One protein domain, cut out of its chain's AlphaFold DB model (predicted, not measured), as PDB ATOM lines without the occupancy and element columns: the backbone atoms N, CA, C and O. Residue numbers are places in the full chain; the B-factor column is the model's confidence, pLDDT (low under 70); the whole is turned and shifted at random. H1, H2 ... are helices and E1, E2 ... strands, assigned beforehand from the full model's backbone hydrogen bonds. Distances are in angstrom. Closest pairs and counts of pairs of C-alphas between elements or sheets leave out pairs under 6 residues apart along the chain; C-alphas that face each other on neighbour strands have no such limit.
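This is residues 25 to 111 of the 145 residues of an uncharacterized protein of uncultured Thiotrichaceae bacterium (UniProt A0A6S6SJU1). A three-stranded antiparallel sheet, E1 - E2 - E3, has H1 slanting over one face, while the hairpin of E4 and E5 makes an arm that lengthens the whole. The printed part has 87 residues, with five named strands and then one named helix; the class is mixed. It is loose, radius of gyration of the C-alphas 17.3 A, spanning 64 by 24 by 20 A.

E1, residues 36 to 44, 22.9 A, begins at C-alpha 36 (-39.959, -39.232, 41.087). E2 is residues 47 to 54, E3 65 to 71, E4 73 to 78, E5 86 to 91. H1, residues 94 to 110, 24.6 A, ends at C-alpha 110 (-41.437, -31.095, 40.980).

E1, E2 and E3 form a meander, consecutive antiparallel neighbours; N 40 and O 51, and N 50 and O 68, are 2.8 A apart. H1 is on this sheet, two layers, height 9.2 A; its closest C-alphas to E1 are Val 107 and Thr 37, 6.2 A. Every O i to N i+4 pair in H1 is within hydrogen-bond range. E3 runs on into E4 at 30 degrees. In the hairpin E4 and E5, N 91 and O 73 are 3.1 A apart.

The farthest C-alphas, Gly 59 and Gly 82, are 65.1 A apart. The printed part has no cut, and no link is long. Confidence is under 70 at 24 residues, among them 74 to 90.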
ATOM      1  N   LEU A  25     -43.975 -44.451  31.492       85.25
ATOM      2  CA  LEU A  25     -43.475 -44.830  32.816       85.25
ATOM      3  C   LEU A  25     -44.269 -45.971  33.466       85.25
ATOM      4  O   LEU A  25     -43.668 -46.900  34.015       85.25
ATOM      5  N   LYS A  26     -45.601 -45.975  33.358       84.50
ATOM      6  CA  LYS A  26     -46.442 -47.072  33.860       84.50
ATOM      7  C   LYS A  26     -46.173 -48.382  33.118       84.50
ATOM      8  O   LYS A  26     -46.059 -49.428  33.757       84.50
ATOM      9  N   THR A  27     -45.973 -48.310  31.802       83.25
ATOM     10  CA  THR A  27     -45.589 -49.452  30.952       83.25
ATOM     11  C   THR A  27     -44.241 -50.041  31.375       83.25
ATOM     12  O   THR A  27     -44.049 -51.253  31.355       83.25
ATOM     13  N   MET A  28     -43.319 -49.198  31.845       83.69
ATOM     14  CA  MET A  28     -42.038 -49.621  32.421       83.69
ATOM     15  C   MET A  28     -42.141 -50.152  33.865       83.69
ATOM     16  O   MET A  28     -41.131 -50.553  34.436       83.69
ATOM     17  N   GLY A  29     -43.319 -50.165  34.495       81.88
ATOM     18  CA  GLY A  29     -43.481 -50.602  35.889       81.88
ATOM     19  C   GLY A  29     -43.195 -49.511  36.932       81.88
ATOM     20  O   GLY A  29     -42.884 -49.793  38.099       81.88
ATOM     21  N   ILE A  30     -43.286 -48.241  36.537       82.62
ATOM     22  CA  ILE A  30     -43.257 -47.098  37.452       82.62
ATOM     23  C   ILE A  30     -44.702 -46.711  37.781       82.62
ATOM     24  O   ILE A  30     -45.379 -46.031  37.020       82.62
ATOM     25  N   SER A  31     -45.185 -47.178  38.932       78.00
ATOM     26  CA  SER A  31     -46.583 -47.010  39.350       78.00
ATOM     27  C   SER A  31     -46.894 -45.659  40.003       78.00
ATOM     28  O   SER A  31     -48.060 -45.285  40.069       78.00
ATOM     29  N   CYS A  32     -45.880 -44.927  40.485       79.81
ATOM     30  CA  CYS A  32     -46.057 -43.686  41.250       79.81
ATOM     31  C   CYS A  32     -45.174 -42.550  40.698       79.81
ATOM     32  O   CYS A  32     -44.145 -42.231  41.292       79.81
ATOM     33  N   PRO A  33     -45.558 -41.907  39.579       81.94
ATOM     34  CA  PRO A  33     -44.741 -40.865  38.955       81.94
ATOM     35  C   PRO A  33     -44.544 -39.621  39.837       81.94
ATOM     36  O   PRO A  33     -43.525 -38.950  39.741       81.94
ATOM     37  N   ALA A  34     -45.487 -39.338  40.742       79.31
ATOM     38  CA  ALA A  34     -45.423 -38.194  41.657       79.31
ATOM     39  C   ALA A  34     -44.280 -38.275  42.688       79.31
ATOM     40  O   ALA A  34     -43.919 -37.264  43.286       79.31
ATOM     41  N   GLU A  35     -43.720 -39.465  42.920       80.94
ATOM     42  CA  GLU A  35     -42.603 -39.652  43.850       80.94
ATOM     43  C   GLU A  35     -41.240 -39.476  43.173       80.94
ATOM     44  O   GLU A  35     -40.222 -39.418  43.866       80.94
ATOM     45  N   ILE A  36     -41.202 -39.354  41.844       86.25
ATOM     46  CA  ILE A  36     -39.959 -39.232  41.087       86.25
ATOM     47  C   ILE A  36     -39.312 -37.881  41.386       86.25
ATOM     48  O   ILE A  36     -39.904 -36.816  41.214       86.25
ATOM     49  N   THR A  37     -38.051 -37.933  41.800       82.31
ATOM     50  CA  THR A  37     -37.252 -36.742  42.129       82.31
ATOM     51  C   THR A  37     -36.234 -36.422  41.050       82.31
ATOM     52  O   THR A  37     -35.988 -35.259  40.751       82.31
ATOM     53  N   ARG A  38     -35.633 -37.454  40.454       85.25
ATOM     54  CA  ARG A  38     -34.623 -37.315  39.406       85.25
ATOM     55  C   ARG A  38     -34.510 -38.593  38.589       85.25
ATOM     56  O   ARG A  38     -34.921 -39.669  39.028       85.25
ATOM     57  N   TYR A  39     -33.852 -38.492  37.444       90.25
ATOM     58  CA  TYR A  39     -33.417 -39.647  36.677       90.25
ATOM     59  C   TYR A  39     -32.022 -39.414  36.086       90.25
ATOM     60  O   TYR A  39     -31.555 -38.284  35.981       90.25
ATOM     61  N   THR A  40     -31.340 -40.494  35.713       86.25
ATOM     62  CA  THR A  40     -30.078 -40.453  34.968       86.25
ATOM     63  C   THR A  40     -30.174 -41.372  33.768       86.25
ATOM     64  O   THR A  40     -30.607 -42.514  33.923       86.25
ATOM     65  N   LEU A  41     -29.708 -40.910  32.614       90.69
ATOM     66  CA  LEU A  41     -29.572 -41.709  31.403       90.69
ATOM     67  C   LEU A  41     -28.089 -41.835  31.054       90.69
ATOM     68  O   LEU A  41     -27.374 -40.833  31.032       90.69
ATOM     69  N   ARG A  42     -27.617 -43.056  30.811       87.56
ATOM     70  CA  ARG A  42     -26.250 -43.331  30.355       87.56
ATOM     71  C   ARG A  42     -26.282 -44.351  29.233       87.56
ATOM     72  O   ARG A  42     -27.105 -45.251  29.270       87.56
ATOM     73  N   GLN A  43     -25.366 -44.229  28.284       85.00
ATOM     74  CA  GLN A  43     -25.119 -45.278  27.303       85.00
ATOM     75  C   GLN A  43     -24.013 -46.196  27.839       85.00
ATOM     76  O   GLN A  43     -22.929 -45.721  28.181       85.00
ATOM     77  N   GLU A  44     -24.301 -47.490  27.936       86.00
ATOM     78  CA  GLU A  44     -23.365 -48.557  28.294       86.00
ATOM     79  C   GLU A  44     -23.257 -49.489  27.072       86.00
ATOM     80  O   GLU A  44     -24.188 -50.218  26.748       86.00
ATOM     81  N   ASP A  45     -22.138 -49.421  26.344       83.06
ATOM     82  CA  ASP A  45     -21.908 -50.134  25.077       83.06
ATOM     83  C   ASP A  45     -22.987 -49.862  24.002       83.06
ATOM     84  O   ASP A  45     -22.990 -48.806  23.357       83.06
ATOM     85  N   LYS A  46     -23.891 -50.829  23.794       83.06
ATOM     86  CA  LYS A  46     -25.013 -50.788  22.838       83.06
ATOM     87  C   LYS A  46     -26.366 -50.577  23.515       83.06
ATOM     88  O   LYS A  46     -27.391 -50.564  22.832       83.06
ATOM     89  N   ASP A  47     -26.357 -50.401  24.830       86.31
ATOM     90  CA  ASP A  47     -27.554 -50.273  25.636       86.31
ATOM     91  C   ASP A  47     -27.647 -48.875  26.250       86.31
ATOM     92  O   ASP A  47     -26.656 -48.241  26.616       86.31
ATOM     93  N   ASP A  48     -28.872 -48.406  26.413       88.00
ATOM     94  CA  ASP A  48     -29.206 -47.237  27.202       88.00
ATOM     95  C   ASP A  48     -29.683 -47.672  28.586       88.00
ATOM     96  O   ASP A  48     -30.655 -48.413  28.741       88.00
ATOM     97  N   VAL A  49     -29.010 -47.178  29.616       91.44
ATOM     98  CA  VAL A  49     -29.330 -47.410  31.018       91.44
ATOM     99  C   VAL A  49     -30.000 -46.177  31.603       91.44
ATOM    100  O   VAL A  49     -29.371 -45.141  31.832       91.44
ATOM    101  N   LEU A  50     -31.288 -46.318  31.902       92.12
ATOM    102  CA  LEU A  50     -32.088 -45.331  32.609       92.12
ATOM    103  C   LEU A  50     -32.197 -45.724  34.083       92.12
ATOM    104  O   LEU A  50     -32.613 -46.830  34.422       92.12
ATOM    105  N   ARG A  51     -31.875 -44.798  34.983       92.56
ATOM    106  CA  ARG A  51     -32.098 -44.960  36.422       92.56
ATOM    107  C   ARG A  51     -33.026 -43.869  36.922       92.56
ATOM    108  O   ARG A  51     -32.709 -42.696  36.772       92.56
ATOM    109  N   VAL A  52     -34.142 -44.256  37.521       89.50
ATOM    110  CA  VAL A  52     -35.149 -43.345  38.083       89.50
ATOM    111  C   VAL A  52     -35.050 -43.402  39.601       89.50
ATOM    112  O   VAL A  52     -34.908 -44.495  40.148       89.50
ATOM    113  N   TYR A  53     -35.082 -42.249  40.267       87.19
ATOM    114  CA  TYR A  53     -34.969 -42.136  41.718       87.19
ATOM    115  C   TYR A  53     -36.253 -41.569  42.315       87.19
ATOM    116  O   TYR A  53     -36.700 -40.481  41.939       87.19
ATOM    117  N   ASP A  54     -36.777 -42.278  43.308       85.81
ATOM    118  CA  ASP A  54     -38.009 -41.922  44.002       85.81
ATOM    119  C   ASP A  54     -37.689 -41.299  45.369       85.81
ATOM    120  O   ASP A  54     -36.680 -41.615  46.015       85.81
ATOM    121  N   LYS A  55     -38.559 -40.408  45.848       79.00
ATOM    122  CA  LYS A  55     -38.462 -39.825  47.185       79.00
ATOM    123  C   LYS A  55     -38.732 -40.912  48.218       79.00
ATOM    124  O   LYS A  55     -39.864 -41.333  48.426       79.00
ATOM    125  N   ARG A  56     -37.689 -41.359  48.916       71.50
ATOM    126  CA  ARG A  56     -37.833 -42.426  49.910       71.50
ATOM    127  C   ARG A  56     -38.758 -41.997  51.053       71.50
ATOM    128  O   ARG A  56     -38.401 -41.139  51.863       71.50
ATOM    129  N   ALA A  57     -39.914 -42.646  51.171       70.25
ATOM    130  CA  ALA A  57     -40.755 -42.515  52.354       70.25
ATOM    131  C   ALA A  57     -40.009 -43.041  53.596       70.25
ATOM    132  O   ALA A  57     -39.352 -44.089  53.552       70.25
ATOM    133  N   LYS A  58     -40.083 -42.309  54.716       69.88
ATOM    134  CA  LYS A  58     -39.452 -42.714  55.984       69.88
ATOM    135  C   LYS A  58     -40.004 -44.082  56.404       69.88
ATOM    136  O   LYS A  58     -41.210 -44.229  56.558       69.88
ATOM    137  N   GLY A  59     -39.123 -45.070  56.571       72.50
ATOM    138  CA  GLY A  59     -39.503 -46.452  56.897       72.50
ATOM    139  C   GLY A  59     -39.802 -47.356  55.693       72.50
ATOM    140  O   GLY A  59     -40.154 -48.513  55.894       72.50
ATOM    141  N   SER A  60     -39.640 -46.878  54.452       71.25
ATOM    142  CA  SER A  60     -39.835 -47.716  53.263       71.25
ATOM    143  C   SER A  60     -38.675 -48.697  53.044       71.25
ATOM    144  O   SER A  60     -37.494 -48.312  53.019       71.25
ATOM    145  N   PHE A  61     -39.041 -49.965  52.843       68.25
ATOM    146  CA  PHE A  61     -38.154 -51.054  52.423       68.25
ATOM    147  C   PHE A  61     -37.902 -51.070  50.911       68.25
ATOM    148  O   PHE A  61     -37.030 -51.804  50.451       68.25
ATOM    149  N   LEU A  62     -38.647 -50.275  50.133       67.62
ATOM    150  CA  LEU A  62     -38.468 -50.233  48.687       67.62
ATOM    151  C   LEU A  62     -37.149 -49.531  48.316       67.62
ATOM    152  O   LEU A  62     -36.731 -48.589  49.003       67.62
ATOM    153  N   PRO A  63     -36.476 -49.976  47.237       68.50
ATOM    154  CA  PRO A  63     -35.270 -49.327  46.741       68.50
ATOM    155  C   PRO A  63     -35.541 -47.866  46.378       68.50
ATOM    156  O   PRO A  63     -36.542 -47.559  45.741       68.50
ATOM    157  N   ALA A  64     -34.605 -46.974  46.704       79.44
ATOM    158  CA  ALA A  64     -34.698 -45.554  46.348       79.44
ATOM    159  C   ALA A  64     -34.514 -45.281  44.839       79.44
ATOM    160  O   ALA A  64     -34.573 -44.132  44.409       79.44
ATOM    161  N   SER A  65     -34.231 -46.314  44.035       86.19
ATOM    162  CA  SER A  65     -34.057 -46.181  42.590       86.19
ATOM    163  C   SER A  65     -34.440 -47.452  41.840       86.19
ATOM    164  O   SER A  65     -34.154 -48.550  42.329       86.19
ATOM    165  N   LYS A  66     -34.941 -47.307  40.614       89.75
ATOM    166  CA  LYS A  66     -35.170 -48.392  39.648       89.75
ATOM    167  C   LYS A  66     -34.227 -48.229  38.454       89.75
ATOM    168  O   LYS A  66     -34.055 -47.112  37.971       89.75
ATOM    169  N   LYS A  67     -33.593 -49.317  37.999       90.81
ATOM    170  CA  LYS A  67     -32.729 -49.352  36.802       90.81
ATOM    171  C   LYS A  67     -33.472 -50.070  35.673       90.81
ATOM    172  O   LYS A  67     -34.012 -51.148  35.896       90.81
ATOM    173  N   PHE A  68     -33.437 -49.483  34.486       90.62
ATOM    174  CA  PHE A  68     -33.983 -50.006  33.241       90.62
ATOM    175  C   PHE A  68     -32.878 -49.991  32.185       90.62
ATOM    176  O   PHE A  68     -32.125 -49.022  32.106       90.62
ATOM    177  N   THR A  69     -32.782 -51.054  31.394       90.50
ATOM    178  CA  THR A  69     -31.791 -51.186  30.321       90.50
ATOM    179  C   THR A  69     -32.529 -51.404  29.005       90.50
ATOM    180  O   THR A  69     -33.422 -52.247  28.939       90.50
ATOM    181  N   PHE A  70     -32.163 -50.650  27.972       87.56
ATOM    182  CA  PHE A  70     -32.790 -50.677  26.656       87.56
ATOM    183  C   PHE A  70     -31.729 -50.913  25.585       87.56
ATOM    184  O   PHE A  70     -30.827 -50.098  25.441       87.56
ATOM    185  N   GLY A  71     -31.846 -51.987  24.808       85.44
ATOM    186  CA  GLY A  71     -30.948 -52.208  23.672       85.44
ATOM    187  C   GLY A  71     -31.233 -51.239  22.525       85.44
ATOM    188  O   GLY A  71     -32.398 -50.944  22.238       85.44
ATOM    189  N   ARG A  72     -30.183 -50.762  21.848       83.94
ATOM    190  CA  ARG A  72     -30.316 -49.954  20.627       83.94
ATOM    191  C   ARG A  72     -30.451 -50.829  19.387       83.94
ATOM    192  O   ARG A  72     -29.713 -51.800  19.207       83.94
ATOM    193  N   SER A  73     -31.381 -50.472  18.503       70.19
ATOM    194  CA  SER A  73     -31.502 -51.118  17.196       70.19
ATOM    195  C   SER A  73     -30.491 -50.529  16.217       70.19
ATOM    196  O   SER A  73     -30.361 -49.310  16.106       70.19
ATOM    197  N   HIS A  74     -29.799 -51.403  15.490       62.47
ATOM    198  CA  HIS A  74     -28.899 -51.033  14.404       62.47
ATOM    199  C   HIS A  74     -29.684 -50.953  13.093       62.47
ATOM    200  O   HIS A  74     -30.332 -51.929  12.707       62.47
ATOM    201  N   LYS A  75     -29.610 -49.821  12.388       55.84
ATOM    202  CA  LYS A  75     -30.188 -49.687  11.047       55.84
ATOM    203  C   LYS A  75     -29.083 -49.425  10.035       55.84
ATOM    204  O   LYS A  75     -28.401 -48.409  10.080       55.84
ATOM    205  N   THR A  76     -28.920 -50.340   9.085       50.66
ATOM    206  CA  THR A  76     -27.994 -50.156   7.964       50.66
ATOM    207  C   THR A  76     -28.701 -49.382   6.857       50.66
ATOM    208  O   THR A  76     -29.484 -49.948   6.096       50.66
ATOM    209  N   ILE A  77     -28.458 -48.075   6.769       54.19
ATOM    210  CA  ILE A  77     -29.038 -47.237   5.714       54.19
ATOM    211  C   ILE A  77     -28.080 -47.224   4.518       54.19
ATOM    212  O   ILE A  77     -26.912 -46.852   4.641       54.19
ATOM    213  N   ILE A  78     -28.570 -47.627   3.342       54.16
ATOM    214  CA  ILE A  78     -27.845 -47.461   2.079       54.16
ATOM    215  C   ILE A  78     -28.122 -46.038   1.598       54.16
ATOM    216  O   ILE A  78     -29.224 -45.730   1.150       54.16
ATOM    217  N   SER A  79     -27.131 -45.156   1.719       54.75
ATOM    218  CA  SER A  79     -27.222 -43.806   1.160       54.75
ATOM    219  C   SER A  79     -27.004 -43.869  -0.354       54.75
ATOM    220  O   SER A  79     -25.893 -44.147  -0.812       54.75
ATOM    221  N   ASP A  80     -28.063 -43.645  -1.134       53.97
ATOM    222  CA  ASP A  80     -28.015 -43.610  -2.600       53.97
ATOM    223  C   ASP A  80     -27.362 -42.307  -3.084       53.97
ATOM    224  O   ASP A  80     -28.006 -41.284  -3.304       53.97
ATOM    225  N   SER A  81     -26.031 -42.301  -3.141       55.53
ATOM    226  CA  SER A  81     -25.235 -41.232  -3.753       55.53
ATOM    227  C   SER A  81     -23.873 -41.778  -4.189       55.53
ATOM    228  O   SER A  81     -22.839 -41.416  -3.634       55.53
ATOM    229  N   GLY A  82     -23.861 -42.712  -5.147       59.62
ATOM    230  CA  GLY A  82     -22.683 -43.114  -5.944       59.62
ATOM    231  C   GLY A  82     -21.487 -43.763  -5.219       59.62
ATOM    232  O   GLY A  82     -20.600 -44.311  -5.868       59.62
ATOM    233  N   LYS A  83     -21.444 -43.737  -3.886       56.84
ATOM    234  CA  LYS A  83     -20.482 -44.426  -3.023       56.84
ATOM    235  C   LYS A  83     -21.281 -44.979  -1.852       56.84
ATOM    236  O   LYS A  83     -21.676 -44.215  -0.976       56.84
ATOM    237  N   SER A  84     -21.550 -46.280  -1.852       50.03
ATOM    238  CA  SER A  84     -22.261 -46.955  -0.764       50.03
ATOM    239  C   SER A  84     -21.465 -46.827   0.541       50.03
ATOM    240  O   SER A  84     -20.545 -47.593   0.817       50.03
ATOM    241  N   LYS A  85     -21.794 -45.816   1.348       50.53
ATOM    242  CA  LYS A  85     -21.321 -45.696   2.726       50.53
ATOM    243  C   LYS A  85     -22.362 -46.341   3.629       50.53
ATOM    244  O   LYS A  85     -23.425 -45.769   3.849       50.53
ATOM    245  N   TYR A  86     -22.054 -47.535   4.120       52.50
ATOM    246  CA  TYR A  86     -22.791 -48.143   5.221       52.50
ATOM    247  C   TYR A  86     -22.494 -47.331   6.483       52.50
ATOM    248  O   TYR A  86     -21.350 -47.300   6.937       52.50
ATOM    249  N   THR A  87     -23.500 -46.640   7.010       55.09
ATOM    250  CA  THR A  87     -23.409 -45.957   8.306       55.09
ATOM    251  C   THR A  87     -24.211 -46.791   9.295       55.09
ATOM    252  O   THR A  87     -25.368 -47.109   9.027       55.09
ATOM    253  N   ASP A  88     -23.566 -47.226  10.376       53.19
ATOM    254  CA  ASP A  88     -24.210 -47.980  11.450       53.19
ATOM    255  C   ASP A  88     -24.830 -46.973  12.425       53.19
ATOM    256  O   ASP A  88     -24.174 -46.490  13.349       53.19
ATOM    257  N   GLU A  89     -26.066 -46.557  12.147       60.38
ATOM    258  CA  GLU A  89     -26.801 -45.642  13.017       60.38
ATOM    259  C   GLU A  89     -27.469 -46.450  14.136       60.38
ATOM    260  O   GLU A  89     -28.267 -47.360  13.890       60.38
ATOM    261  N   GLN A  90     -27.097 -46.137  15.380       65.06
ATOM    262  CA  GLN A  90     -27.713 -46.706  16.576       65.06
ATOM    263  C   GLN A  90     -28.899 -45.835  16.990       65.06
ATOM    264  O   GLN A  90     -28.710 -44.703  17.442       65.06
ATOM    265  N   GLU A  91     -30.112 -46.367  16.870       75.44
ATOM    266  CA  GLU A  91     -31.333 -45.668  17.274       75.44
ATOM    267  C   GLU A  91     -31.707 -46.025  18.724       75.44
ATOM    268  O   GLU A  91     -31.711 -47.193  19.125       75.44
ATOM    269  N   ILE A  92     -32.019 -45.000  19.521       82.62
ATOM    270  CA  ILE A  92     -32.548 -45.143  20.884       82.62
ATOM    271  C   ILE A  92     -33.954 -45.762  20.847       82.62
ATOM    272  O   ILE A  92     -34.744 -45.493  19.941       82.62
ATOM    273  N   SER A  93     -34.295 -46.562  21.860       85.62
ATOM    274  CA  SER A  93     -35.619 -47.184  21.958       85.62
ATOM    275  C   SER A  93     -36.749 -46.132  21.958       85.62
ATOM    276  O   SER A  93     -36.715 -45.206  22.775       85.62
ATOM    277  N   PRO A  94     -37.801 -46.291  21.129       86.50
ATOM    278  CA  PRO A  94     -38.957 -45.388  21.129       86.50
ATOM    279  C   PRO A  94     -39.663 -45.301  22.490       86.50
ATOM    280  O   PRO A  94     -40.137 -44.239  22.886       86.50
ATOM    281  N   ILE A  95     -39.689 -46.411  23.240       87.12
ATOM    282  CA  ILE A  95     -40.265 -46.464  24.593       87.12
ATOM    283  C   ILE A  95     -39.444 -45.589  25.545       87.12
ATOM    284  O   ILE A  95     -40.004 -44.826  26.329       87.12
ATOM    285  N   LEU A  96     -38.114 -45.658  25.438       89.12
ATOM    286  CA  LEU A  96     -37.210 -44.843  26.241       89.12
ATOM    287  C   LEU A  96     -37.344 -43.351  25.905       89.12
ATOM    288  O   LEU A  96     -37.396 -42.534  26.819       89.12
ATOM    289  N   GLN A  97     -37.464 -42.984  24.626       89.06
ATOM    290  CA  GLN A  97     -37.707 -41.589  24.232       89.06
ATOM    291  C   GLN A  97     -38.994 -41.033  24.859       89.06
ATOM    292  O   GLN A  97     -38.984 -39.939  25.427       89.06
ATOM    293  N   ALA A  98     -40.089 -41.796  24.795       89.62
ATOM    294  CA  ALA A  98     -41.364 -41.398  25.382       89.62
ATOM    295  C   ALA A  98     -41.274 -41.272  26.915       89.62
ATOM    296  O   ALA A  98     -41.773 -40.306  27.490       89.62
ATOM    297  N   ALA A  99     -40.576 -42.204  27.570       90.62
ATOM    298  CA  ALA A  99     -40.347 -42.170  29.011       90.62
ATOM    299  C   ALA A  99     -39.510 -40.959  29.448       90.62
ATOM    300  O   ALA A  99     -39.835 -40.325  30.448       90.62
ATOM    301  N   ILE A 100     -38.462 -40.601  28.697       89.75
ATOM    302  CA  ILE A 100     -37.642 -39.408  28.967       89.75
ATOM    303  C   ILE A 100     -38.497 -38.143  28.879       89.75
ATOM    304  O   ILE A 100     -38.405 -37.292  29.758       89.75
ATOM    305  N   ALA A 101     -39.356 -38.032  27.863       90.12
ATOM    306  CA  ALA A 101     -40.235 -36.876  27.708       90.12
ATOM    307  C   ALA A 101     -41.209 -36.722  28.892       90.12
ATOM    308  O   ALA A 101     -41.408 -35.607  29.377       90.12
ATOM    309  N   GLU A 102     -41.778 -37.828  29.385       90.06
ATOM    310  CA  GLU A 102     -42.647 -37.829  30.572       90.06
ATOM    311  C   GLU A 102     -41.859 -37.472  31.847       90.06
ATOM    312  O   GLU A 102     -42.280 -36.609  32.620       90.06
ATOM    313  N   LEU A 103     -40.676 -38.067  32.046       89.56
ATOM    314  CA  LEU A 103     -39.799 -37.778  33.190       89.56
ATOM    315  C   LEU A 103     -39.361 -36.317  33.233       89.56
ATOM    316  O   LEU A 103     -39.320 -35.719  34.305       89.56
ATOM    317  N   ASP A 104     -39.060 -35.733  32.078       88.44
ATOM    318  CA  ASP A 104     -38.699 -34.327  31.958       88.44
ATOM    319  C   ASP A 104     -39.810 -33.412  32.461       88.44
ATOM    320  O   ASP A 104     -39.530 -32.444  33.164       88.44
ATOM    321  N   GLN A 105     -41.064 -33.708  32.116       87.00
ATOM    322  CA  GLN A 105     -42.208 -32.940  32.603       87.00
ATOM    323  C   GLN A 105     -42.331 -33.077  34.122       87.00
ATOM    324  O   GLN A 105     -42.420 -32.073  34.826       87.00
ATOM    325  N   ILE A 106     -42.253 -34.303  34.641       84.75
ATOM    326  CA  ILE A 106     -42.382 -34.577  36.076       84.75
ATOM    327  C   ILE A 106     -41.288 -33.864  36.879       84.75
ATOM    328  O   ILE A 106     -41.597 -33.166  37.842       84.75
ATOM    329  N   VAL A 107     -40.023 -33.990  36.471       81.44
ATOM    330  CA  VAL A 107     -38.881 -33.391  37.179       81.44
ATOM    331  C   VAL A 107     -38.876 -31.863  37.061       81.44
ATOM    332  O   VAL A 107     -38.563 -31.173  38.030       81.44
ATOM    333  N   LYS A 108     -39.275 -31.297  35.911       73.69
ATOM    334  CA  LYS A 108     -39.398 -29.835  35.746       73.69
ATOM    335  C   LYS A 108     -40.503 -29.243  36.621       73.69
ATOM    336  O   LYS A 108     -40.363 -28.112  37.080       73.69
ATOM    337  N   HIS A 109     -41.585 -29.982  36.856       64.94
ATOM    338  CA  HIS A 109     -42.701 -29.526  37.686       64.94
ATOM    339  C   HIS A 109     -42.509 -29.783  39.189       64.94
ATOM    340  O   HIS A 109     -43.220 -29.180  39.991       64.94
ATOM    341  N   SER A 110     -41.566 -30.641  39.590       62.28
ATOM    342  CA  SER A 110     -41.437 -31.095  40.980       62.28
ATOM    343  C   SER A 110     -40.466 -30.294  41.859       62.28
ATOM    344  O   SER A 110     -40.495 -30.478  43.077       62.28
ATOM    345  N   GLY A 111     -39.646 -29.384  41.313       59.22
ATOM    346  CA  GLY A 111     -38.624 -28.689  42.110       59.22
ATOM    347  C   GLY A 111     -38.386 -27.222  41.756       59.22
ATOM    348  O   GLY A 111     -37.952 -26.909  40.649       59.22
TER     349      GLY A 111